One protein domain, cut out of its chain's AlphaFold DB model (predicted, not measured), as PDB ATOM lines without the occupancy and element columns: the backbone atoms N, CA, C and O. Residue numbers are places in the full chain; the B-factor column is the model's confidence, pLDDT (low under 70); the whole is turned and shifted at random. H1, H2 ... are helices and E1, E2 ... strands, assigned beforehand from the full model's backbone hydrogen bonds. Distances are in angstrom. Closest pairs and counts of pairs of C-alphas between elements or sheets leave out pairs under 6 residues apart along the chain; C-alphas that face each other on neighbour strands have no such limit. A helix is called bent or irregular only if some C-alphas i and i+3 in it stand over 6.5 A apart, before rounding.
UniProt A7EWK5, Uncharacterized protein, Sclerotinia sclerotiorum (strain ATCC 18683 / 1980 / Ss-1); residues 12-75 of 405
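This is residues 12 to 75 of the 405 residues of an uncharacterized protein of Sclerotinia sclerotiorum (strain ATCC 18683 / 1980 / Ss-1) (UniProt A7EWK5). Two helices, H1 and the longer H2, make two sides of an open frame, and a small hairpin, E1 and E2, crosses over one face of the gap between them. Residues 41 to 46, in H2, and 48 to 54 stick out at one end. The 64 printed residues run H1, H2, E1, E2, a mixed class with one antiparallel sheet, E1 - E2; the whole is elongated, 38 by 24 by 19 A, and only just compact, close to loose, with a radius of gyration of the C-alphas of 12.5 A.

Find C-alpha 12 at (50.724, 168.396, 80.908); from there H1 runs 15.1 A to residue 22. H2, residues 30 to 47, covers 25.2 A and is only just irregular: C-alphas 42 and 45 are 6.6 A apart. E1 is residues 62 to 65; E2, residues 68 to 71, ends at C-alpha 71, (48.201, 154.496, 76.212).

In the hairpin E1 and E2, at 162 degrees, look for N 65 and O 68, 2.8 A apart, within hydrogen-bond range. The closest C-alphas of H2 and E1, Ile 36 and Ile 65, are 7.6 A apart; those of H1 and E2, Leu 20 and Leu 70, 7.8 A. H1 and H2 are apart. Every O i to N i+4 pair is within range in H1, 12 of 14 in H2.

The C-alphas of Ala 25 and Gly 50, the two farthest apart, are 39.1 A apart. The printed part has no cut; the link from H2 to E1 is long, 14 residues. Look for pLDDT under 70 at residues 46 to 58, 60, 62, 67 and 73 to 75.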
ATOM      1  N   SER A  12      50.673 169.862  80.897       85.19
ATOM      2  CA  SER A  12      50.724 168.396  80.908       85.19
ATOM      3  C   SER A  12      49.609 167.758  80.079       85.19
ATOM      4  O   SER A  12      49.863 166.789  79.368       85.19
ATOM      5  N   GLU A  13      48.394 168.312  80.118       88.19
ATOM      6  CA  GLU A  13      47.274 167.826  79.298       88.19
ATOM      7  C   GLU A  13      47.534 168.081  77.815       88.19
ATOM      8  O   GLU A  13      47.358 167.182  76.997       88.19
ATOM      9  N   LEU A  14      48.038 169.271  77.466       90.75
ATOM     10  CA  LEU A  14      48.431 169.581  76.089       90.75
ATOM     11  C   LEU A  14      49.528 168.635  75.591       90.75
ATOM     12  O   LEU A  14      49.431 168.125  74.478       90.75
ATOM     13  N   GLN A  15      50.531 168.343  76.423       89.25
ATOM     14  CA  GLN A  15      51.595 167.407  76.070       89.25
ATOM     15  C   GLN A  15      51.056 165.987  75.835       89.25
ATOM     16  O   GLN A  15      51.467 165.329  74.878       89.25
ATOM     17  N   PHE A  16      50.122 165.520  76.667       89.88
ATOM     18  CA  PHE A  16      49.471 164.226  76.475       89.88
ATOM     19  C   PHE A  16      48.641 164.190  75.179       89.88
ATOM     20  O   PHE A  16      48.768 163.257  74.381       89.88
ATOM     21  N   LEU A  17      47.847 165.227  74.910       91.31
ATOM     22  CA  LEU A  17      47.070 165.332  73.672       91.31
ATOM     23  C   LEU A  17      47.969 165.374  72.427       91.31
ATOM     24  O   LEU A  17      47.665 164.716  71.429       91.31
ATOM     25  N   ASP A  18      49.108 166.064  72.500       92.25
ATOM     26  CA  ASP A  18      50.115 166.060  71.438       92.25
ATOM     27  C   ASP A  18      50.705 164.658  71.229       92.25
ATOM     28  O   ASP A  18      50.867 164.235  70.082       92.25
ATOM     29  N   THR A  19      50.977 163.893  72.297       91.38
ATOM     30  CA  THR A  19      51.448 162.499  72.154       91.38
ATOM     31  C   THR A  19      50.407 161.583  71.517       91.38
ATOM     32  O   THR A  19      50.770 160.758  70.676       91.38
ATOM     33  N   LEU A  20      49.121 161.768  71.837       89.38
ATOM     34  CA  LEU A  20      48.031 161.027  71.198       89.38
ATOM     35  C   LEU A  20      47.909 161.356  69.710       89.38
ATOM     36  O   LEU A  20      47.654 160.463  68.903       89.38
ATOM     37  N   CYS A  21      48.112 162.619  69.338       90.38
ATOM     38  CA  CYS A  21      48.032 163.047  67.944       90.38
ATOM     39  C   CYS A  21      49.277 162.646  67.138       90.38
ATOM     40  O   CYS A  21      49.156 162.309  65.963       90.38
ATOM     41  N   ALA A  22      50.464 162.646  67.751       90.69
ATOM     42  CA  ALA A  22      51.725 162.337  67.073       90.69
ATOM     43  C   ALA A  22      51.827 160.877  66.595       90.69
ATOM     44  O   ALA A  22      52.552 160.602  65.642       90.69
ATOM     45  N   GLY A  23      51.118 159.946  67.242       87.81
ATOM     46  CA  GLY A  23      51.121 158.525  66.874       87.81
ATOM     47  C   GLY A  23      50.129 158.137  65.772       87.81
ATOM     48  O   GLY A  23      50.125 156.989  65.337       87.81
ATOM     49  N   GLN A  24      49.267 159.054  65.327       86.94
ATOM     50  CA  GLN A  24      48.162 158.735  64.423       86.94
ATOM     51  C   GLN A  24      48.490 159.153  62.985       86.94
ATOM     52  O   GLN A  24      48.728 160.323  62.698       86.94
ATOM     53  N   ALA A  25      48.457 158.195  62.053       84.88
ATOM     54  CA  ALA A  25      48.669 158.459  60.624       84.88
ATOM     55  C   ALA A  25      47.489 159.199  59.964       84.88
ATOM     56  O   ALA A  25      47.640 159.789  58.895       84.88
ATOM     57  N   LYS A  26      46.304 159.157  60.585       93.12
ATOM     58  CA  LYS A  26      45.098 159.850  60.125       93.12
ATOM     59  C   LYS A  26      44.629 160.835  61.195       93.12
ATOM     60  O   LYS A  26      44.701 160.504  62.379       93.12
ATOM     61  N   PRO A  27      44.122 162.017  60.803       91.62
ATOM     62  CA  PRO A  27      43.509 162.932  61.753       91.62
ATOM     63  C   PRO A  27      42.348 162.222  62.452       91.62
ATOM     64  O   PRO A  27      41.529 161.561  61.810       91.62
ATOM     65  N   MET A  28      42.307 162.335  63.777       92.56
ATOM     66  CA  MET A  28      41.264 161.724  64.588       92.56
ATOM     67  C   MET A  28      39.888 162.282  64.174       92.56
ATOM     68  O   MET A  28      39.761 163.500  64.018       92.56
ATOM     69  N   PRO A  29      38.853 161.436  63.996       94.88
ATOM     70  CA  PRO A  29      37.507 161.911  63.693       94.88
ATOM     71  C   PRO A  29      37.029 162.912  64.750       94.88
ATOM     72  O   PRO A  29      37.247 162.704  65.945       94.88
ATOM     73  N   GLY A  30      36.332 163.972  64.330       94.31
ATOM     74  CA  GLY A  30      35.860 165.020  65.245       94.31
ATOM     75  C   GLY A  30      34.978 164.490  66.385       94.31
ATOM     76  O   GLY A  30      35.037 164.999  67.499       94.31
ATOM     77  N   THR A  31      34.227 163.413  66.142       93.56
ATOM     78  CA  THR A  31      33.425 162.726  67.166       93.56
ATOM     79  C   THR A  31      34.294 162.099  68.252       93.56
ATOM     80  O   THR A  31      34.034 162.304  69.432       93.56
ATOM     81  N   MET A  32      35.363 161.394  67.879       90.62
ATOM     82  CA  MET A  32      36.304 160.793  68.828       90.62
ATOM     83  C   MET A  32      37.051 161.868  69.623       90.62
ATOM     84  O   MET A  32      37.226 161.732  70.833       90.62
ATOM     85  N   TRP A  33      37.412 162.970  68.966       91.81
ATOM     86  CA  TRP A  33      38.018 164.121  69.628       91.81
ATOM     87  C   TRP A  33      37.102 164.726  70.702       91.81
ATOM     88  O   TRP A  33      37.550 165.027  71.809       91.81
ATOM     89  N   GLN A  34      35.800 164.826  70.417       92.19
ATOM     90  CA  GLN A  34      34.818 165.303  71.386       92.19
ATOM     91  C   GLN A  34      34.680 164.360  72.590       92.19
ATOM     92  O   GLN A  34      34.545 164.837  73.715       92.19
ATOM     93  N   VAL A  35      34.753 163.040  72.385       92.88
ATOM     94  CA  VAL A  35      34.727 162.073  73.497       92.88
ATOM     95  C   VAL A  35      35.952 162.246  74.396       92.88
ATOM     96  O   VAL A  35      35.804 162.278  75.615       92.88
ATOM     97  N   ILE A  36      37.143 162.414  73.812       91.38
ATOM     98  CA  ILE A  36      38.368 162.675  74.581       91.38
ATOM     99  C   ILE A  36      38.204 163.957  75.398       91.38
ATOM    100  O   ILE A  36      38.398 163.928  76.609       91.38
ATOM    101  N   ILE A  37      37.778 165.054  74.766       90.81
ATOM    102  CA  ILE A  37      37.539 166.329  75.454       90.81
ATOM    103  C   ILE A  37      36.547 166.170  76.613       90.81
ATOM    104  O   ILE A  37      36.821 166.634  77.718       90.81
ATOM    105  N   ASN A  38      35.415 165.504  76.383       90.69
ATOM    106  CA  ASN A  38      34.406 165.300  77.418       90.69
ATOM    107  C   ASN A  38      34.962 164.474  78.586       90.69
ATOM    108  O   ASN A  38      34.675 164.788  79.738       90.69
ATOM    109  N   GLN A  39      35.801 163.468  78.313       90.44
ATOM    110  CA  GLN A  39      36.459 162.697  79.365       90.44
ATOM    111  C   GLN A  39      37.431 163.563  80.176       90.44
ATOM    112  O   GLN A  39      37.424 163.486  81.402       90.44
ATOM    113  N   PHE A  40      38.217 164.426  79.520       89.06
ATOM    114  CA  PHE A  40      39.073 165.393  80.214       89.06
ATOM    115  C   PHE A  40      38.248 166.297  81.130       89.06
ATOM    116  O   PHE A  40      38.578 166.427  82.304       89.06
ATOM    117  N   PHE A  41      37.133 166.845  80.645       87.62
ATOM    118  CA  PHE A  41      36.246 167.666  81.471       87.62
ATOM    119  C   PHE A  41      35.640 166.913  82.658       87.62
ATOM    120  O   PHE A  41      35.462 167.507  83.717       87.62
ATOM    121  N   MET A  42      35.336 165.623  82.508       85.19
ATOM    122  CA  MET A  42      34.789 164.803  83.594       85.19
ATOM    123  C   MET A  42      35.842 164.409  84.636       85.19
ATOM    124  O   MET A  42      35.517 164.295  85.817       85.19
ATOM    125  N   GLU A  43      37.097 164.217  84.227       83.94
ATOM    126  CA  GLU A  43      38.196 163.889  85.143       83.94
ATOM    127  C   GLU A  43      38.824 165.146  85.769       83.94
ATOM    128  O   GLU A  43      39.329 165.083  86.887       83.94
ATOM    129  N   GLN A  44      38.747 166.319  85.127       80.38
ATOM    130  CA  GLN A  44      39.340 167.553  85.661       80.38
ATOM    131  C   GLN A  44      38.902 167.901  87.096       80.38
ATOM    132  O   GLN A  44      39.776 168.231  87.891       80.38
ATOM    133  N   PRO A  45      37.624 167.777  87.507       72.50
ATOM    134  CA  PRO A  45      37.211 168.001  88.896       72.50
ATOM    135  C   PRO A  45      37.842 167.027  89.902       72.50
ATOM    136  O   PRO A  45      38.089 167.409  91.048       72.50
ATOM    137  N   ARG A  46      38.144 165.789  89.481       62.81
ATOM    138  CA  ARG A  46      38.886 164.808  90.300       62.81
ATOM    139  C   ARG A  46      40.351 165.200  90.464       62.81
ATOM    140  O   ARG A  46      40.975 164.832  91.453       62.81
ATOM    141  N   HIS A  47      40.877 165.977  89.523       60.56
ATOM    142  CA  HIS A  47      42.219 166.549  89.571       60.56
ATOM    143  C   HIS A  47      42.260 167.965  90.174       60.56
ATOM    144  O   HIS A  47      43.332 168.442  90.535       60.56
ATOM    145  N   LEU A  48      41.113 168.637  90.310       58.84
ATOM    146  CA  LEU A  48      40.991 170.025  90.759       58.84
ATOM    147  C   LEU A  48      39.920 170.173  91.849       58.84
ATOM    148  O   LEU A  48      38.957 170.926  91.708       58.84
ATOM    149  N   SER A  49      40.106 169.488  92.978       40.66
ATOM    150  CA  SER A  49      39.460 169.867  94.242       40.66
ATOM    151  C   SER A  49      40.301 169.450  95.457       40.66
ATOM    152  O   SER A  49      40.200 168.348  95.977       40.66
ATOM    153  N   GLY A  50      41.157 170.365  95.927       57.47
ATOM    154  CA  GLY A  50      41.747 170.309  97.273       57.47
ATOM    155  C   GLY A  50      42.929 169.359  97.516       57.47
ATOM    156  O   GLY A  50      43.322 169.218  98.669       57.47
ATOM    157  N   GLY A  51      43.513 168.736  96.492       36.44
ATOM    158  CA  GLY A  51      44.696 167.882  96.634       36.44
ATOM    159  C   GLY A  51      45.876 168.419  95.837       36.44
ATOM    160  O   GLY A  51      45.791 168.526  94.617       36.44
ATOM    161  N   ASP A  52      46.967 168.749  96.527       42.00
ATOM    162  CA  ASP A  52      48.266 169.079  95.942       42.00
ATOM    163  C   ASP A  52      48.810 167.889  95.128       42.00
ATOM    164  O   ASP A  52      49.574 167.069  95.634       42.00
ATOM    165  N   LEU A  53      48.429 167.775  93.857       46.56
ATOM    166  CA  LEU A  53      49.256 167.084  92.874       46.56
ATOM    167  C   LEU A  53      50.190 168.129  92.282       46.56
ATOM    168  O   LEU A  53      49.765 169.175  91.773       46.56
ATOM    169  N   TYR A  54      51.487 167.873  92.410       44.91
ATOM    170  CA  TYR A  54      52.495 168.777  91.895       44.91
ATOM    171  C   TYR A  54      52.314 168.884  90.380       44.91
ATOM    172  O   TYR A  54      51.939 167.931  89.705       44.91
ATOM    173  N   ARG A  55      52.711 170.021  89.808       52.00
ATOM    174  CA  ARG A  55      52.885 170.221  88.355       52.00
ATOM    175  C   ARG A  55      53.715 169.110  87.668       52.00
ATOM    176  O   ARG A  55      53.822 169.099  86.447       52.00
ATOM    177  N   SER A  56      54.347 168.237  88.455       52.84
ATOM    178  CA  SER A  56      55.145 167.081  88.066       52.84
ATOM    179  C   SER A  56      54.414 165.737  88.073       52.84
ATOM    180  O   SER A  56      55.003 164.780  87.574       52.84
ATOM    181  N   ASP A  57      53.205 165.616  88.629       57.50
ATOM    182  CA  ASP A  57      52.513 164.328  88.636       57.50
ATOM    183  C   ASP A  57      51.928 164.035  87.250       57.50
ATOM    184  O   ASP A  57      51.104 164.799  86.736       57.50
ATOM    185  N   PRO A  58      52.393 162.960  86.589       62.53
ATOM    186  CA  PRO A  58      51.972 162.660  85.237       62.53
ATOM    187  C   PRO A  58      50.504 162.237  85.241       62.53
ATOM    188  O   PRO A  58      50.070 161.460  86.092       62.53
ATOM    189  N   TRP A  59      49.758 162.715  84.244       70.81
ATOM    190  CA  TRP A  59      48.403 162.246  83.955       70.81
ATOM    191  C   TRP A  59      48.341 160.708  83.924       70.81
ATOM    192  O   TRP A  59      49.345 160.064  83.586       70.81
ATOM    193  N   PRO A  60      47.183 160.096  84.257       66.75
ATOM    194  CA  PRO A  60      47.005 158.655  84.171       66.75
ATOM    195  C   PRO A  60      47.507 158.148  82.820       66.75
ATOM    196  O   PRO A  60      47.002 158.503  81.758       66.75
ATOM    197  N   ARG A  61      48.533 157.294  82.883       70.75
ATOM    198  CA  ARG A  61      49.275 156.768  81.720       70.75
ATOM    199  C   ARG A  61      48.402 155.941  80.771       70.75
ATOM    200  O   ARG A  61      48.836 155.564  79.683       70.75
ATOM    201  N   ARG A  62      47.193 155.613  81.226       69.94
ATOM    202  CA  ARG A  62      46.200 154.797  80.550       69.94
ATOM    203  C   ARG A  62      44.830 155.405  80.821       69.94
ATOM    204  O   ARG A  62      44.378 155.398  81.963       69.94
ATOM    205  N   VAL A  63      44.178 155.911  79.780       77.00
ATOM    206  CA  VAL A  63      42.791 156.388  79.854       77.00
ATOM    207  C   VAL A  63      41.931 155.401  79.081       77.00
ATOM    208  O   VAL A  63      42.161 155.158  77.895       77.00
ATOM    209  N   ARG A  64      40.963 154.786  79.763       77.06
ATOM    210  CA  ARG A  64      40.025 153.844  79.150       77.06
ATOM    211  C   ARG A  64      38.744 154.598  78.807       77.06
ATOM    212  O   ARG A  64      37.988 154.968  79.697       77.06
ATOM    213  N   ILE A  65      38.536 154.846  77.521       79.00
ATOM    214  CA  ILE A  65      37.345 155.495  76.976       79.00
ATOM    215  C   ILE A  65      36.487 154.398  76.352       79.00
ATOM    216  O   ILE A  65      36.716 153.988  75.213       79.00
ATOM    217  N   SER A  66      35.518 153.884  77.107       77.75
ATOM    218  CA  SER A  66      34.690 152.744  76.691       77.75
ATOM    219  C   SER A  66      35.556 151.520  76.321       77.75
ATOM    220  O   SER A  66      36.209 150.936  77.185       77.75
ATOM    221  N   HIS A  67      35.594 151.147  75.037       68.31
ATOM    222  CA  HIS A  67      36.404 150.056  74.483       68.31
ATOM    223  C   HIS A  67      37.781 150.514  73.967       68.31
ATOM    224  O   HIS A  67      38.578 149.688  73.530       68.31
ATOM    225  N   ILE A  68      38.090 151.813  74.019       74.50
ATOM    226  CA  ILE A  68      39.352 152.374  73.535       74.50
ATOM    227  C   ILE A  68      40.282 152.599  74.722       74.50
ATOM    228  O   ILE A  68      39.997 153.375  75.632       74.50
ATOM    229  N   VAL A  69      41.423 151.924  74.702       80.81
ATOM    230  CA  VAL A  69      42.488 152.126  75.681       80.81
ATOM    231  C   VAL A  69      43.523 153.058  75.066       80.81
ATOM    232  O   VAL A  69      44.289 152.661  74.190       80.81
ATOM    233  N   LEU A  70      43.558 154.303  75.530       80.38
ATOM    234  CA  LEU A  70      44.587 155.261  75.148       80.38
ATOM    235  C   LEU A  70      45.790 155.067  76.073       80.38
ATOM    236  O   LEU A  70      45.679 155.245  77.287       80.38
ATOM    237  N   THR A  71      46.922 154.663  75.504       75.69
ATOM    238  CA  THR A  71      48.201 154.496  76.212       75.69
ATOM    239  C   THR A  71      49.231 155.442  75.623       75.69
ATOM    240  O   THR A  71      49.237 155.663  74.413       75.69
ATOM    241  N   ASP A  72      50.087 156.008  76.474       72.31
ATOM    242  CA  ASP A  72      51.228 156.803  76.015       72.31
ATOM    243  C   ASP A  72      52.180 155.905  75.196       72.31
ATOM    244  O   ASP A  72      52.752 154.960  75.753       72.31
ATOM    245  N   PRO A  73      52.371 156.177  73.892       57.81
ATOM    246  CA  PRO A  73      53.193 155.342  73.020       57.81
ATOM    247  C   PRO A  73      54.695 155.407  73.337       57.81
ATOM    248  O   PRO A  73      55.470 154.650  72.754       57.81
ATOM    249  N   ARG A  74      55.147 156.306  74.223       61.84
ATOM    250  CA  ARG A  74      56.576 156.496  74.537       61.84
ATOM    251  C   ARG A  74      57.115 155.576  75.631       61.84
ATOM    252  O   ARG A  74      58.305 155.649  75.935       61.84
ATOM    253  N   LEU A  75      56.280 154.730  76.233       55.22
ATOM    254  CA  LEU A  75      56.709 153.812  77.286       55.22
ATOM    255  C   LEU A  75      56.832 152.375  76.758       55.22
ATOM    256  O   LEU A  75      55.952 151.921  76.028       55.22
TER     257      LEU A  75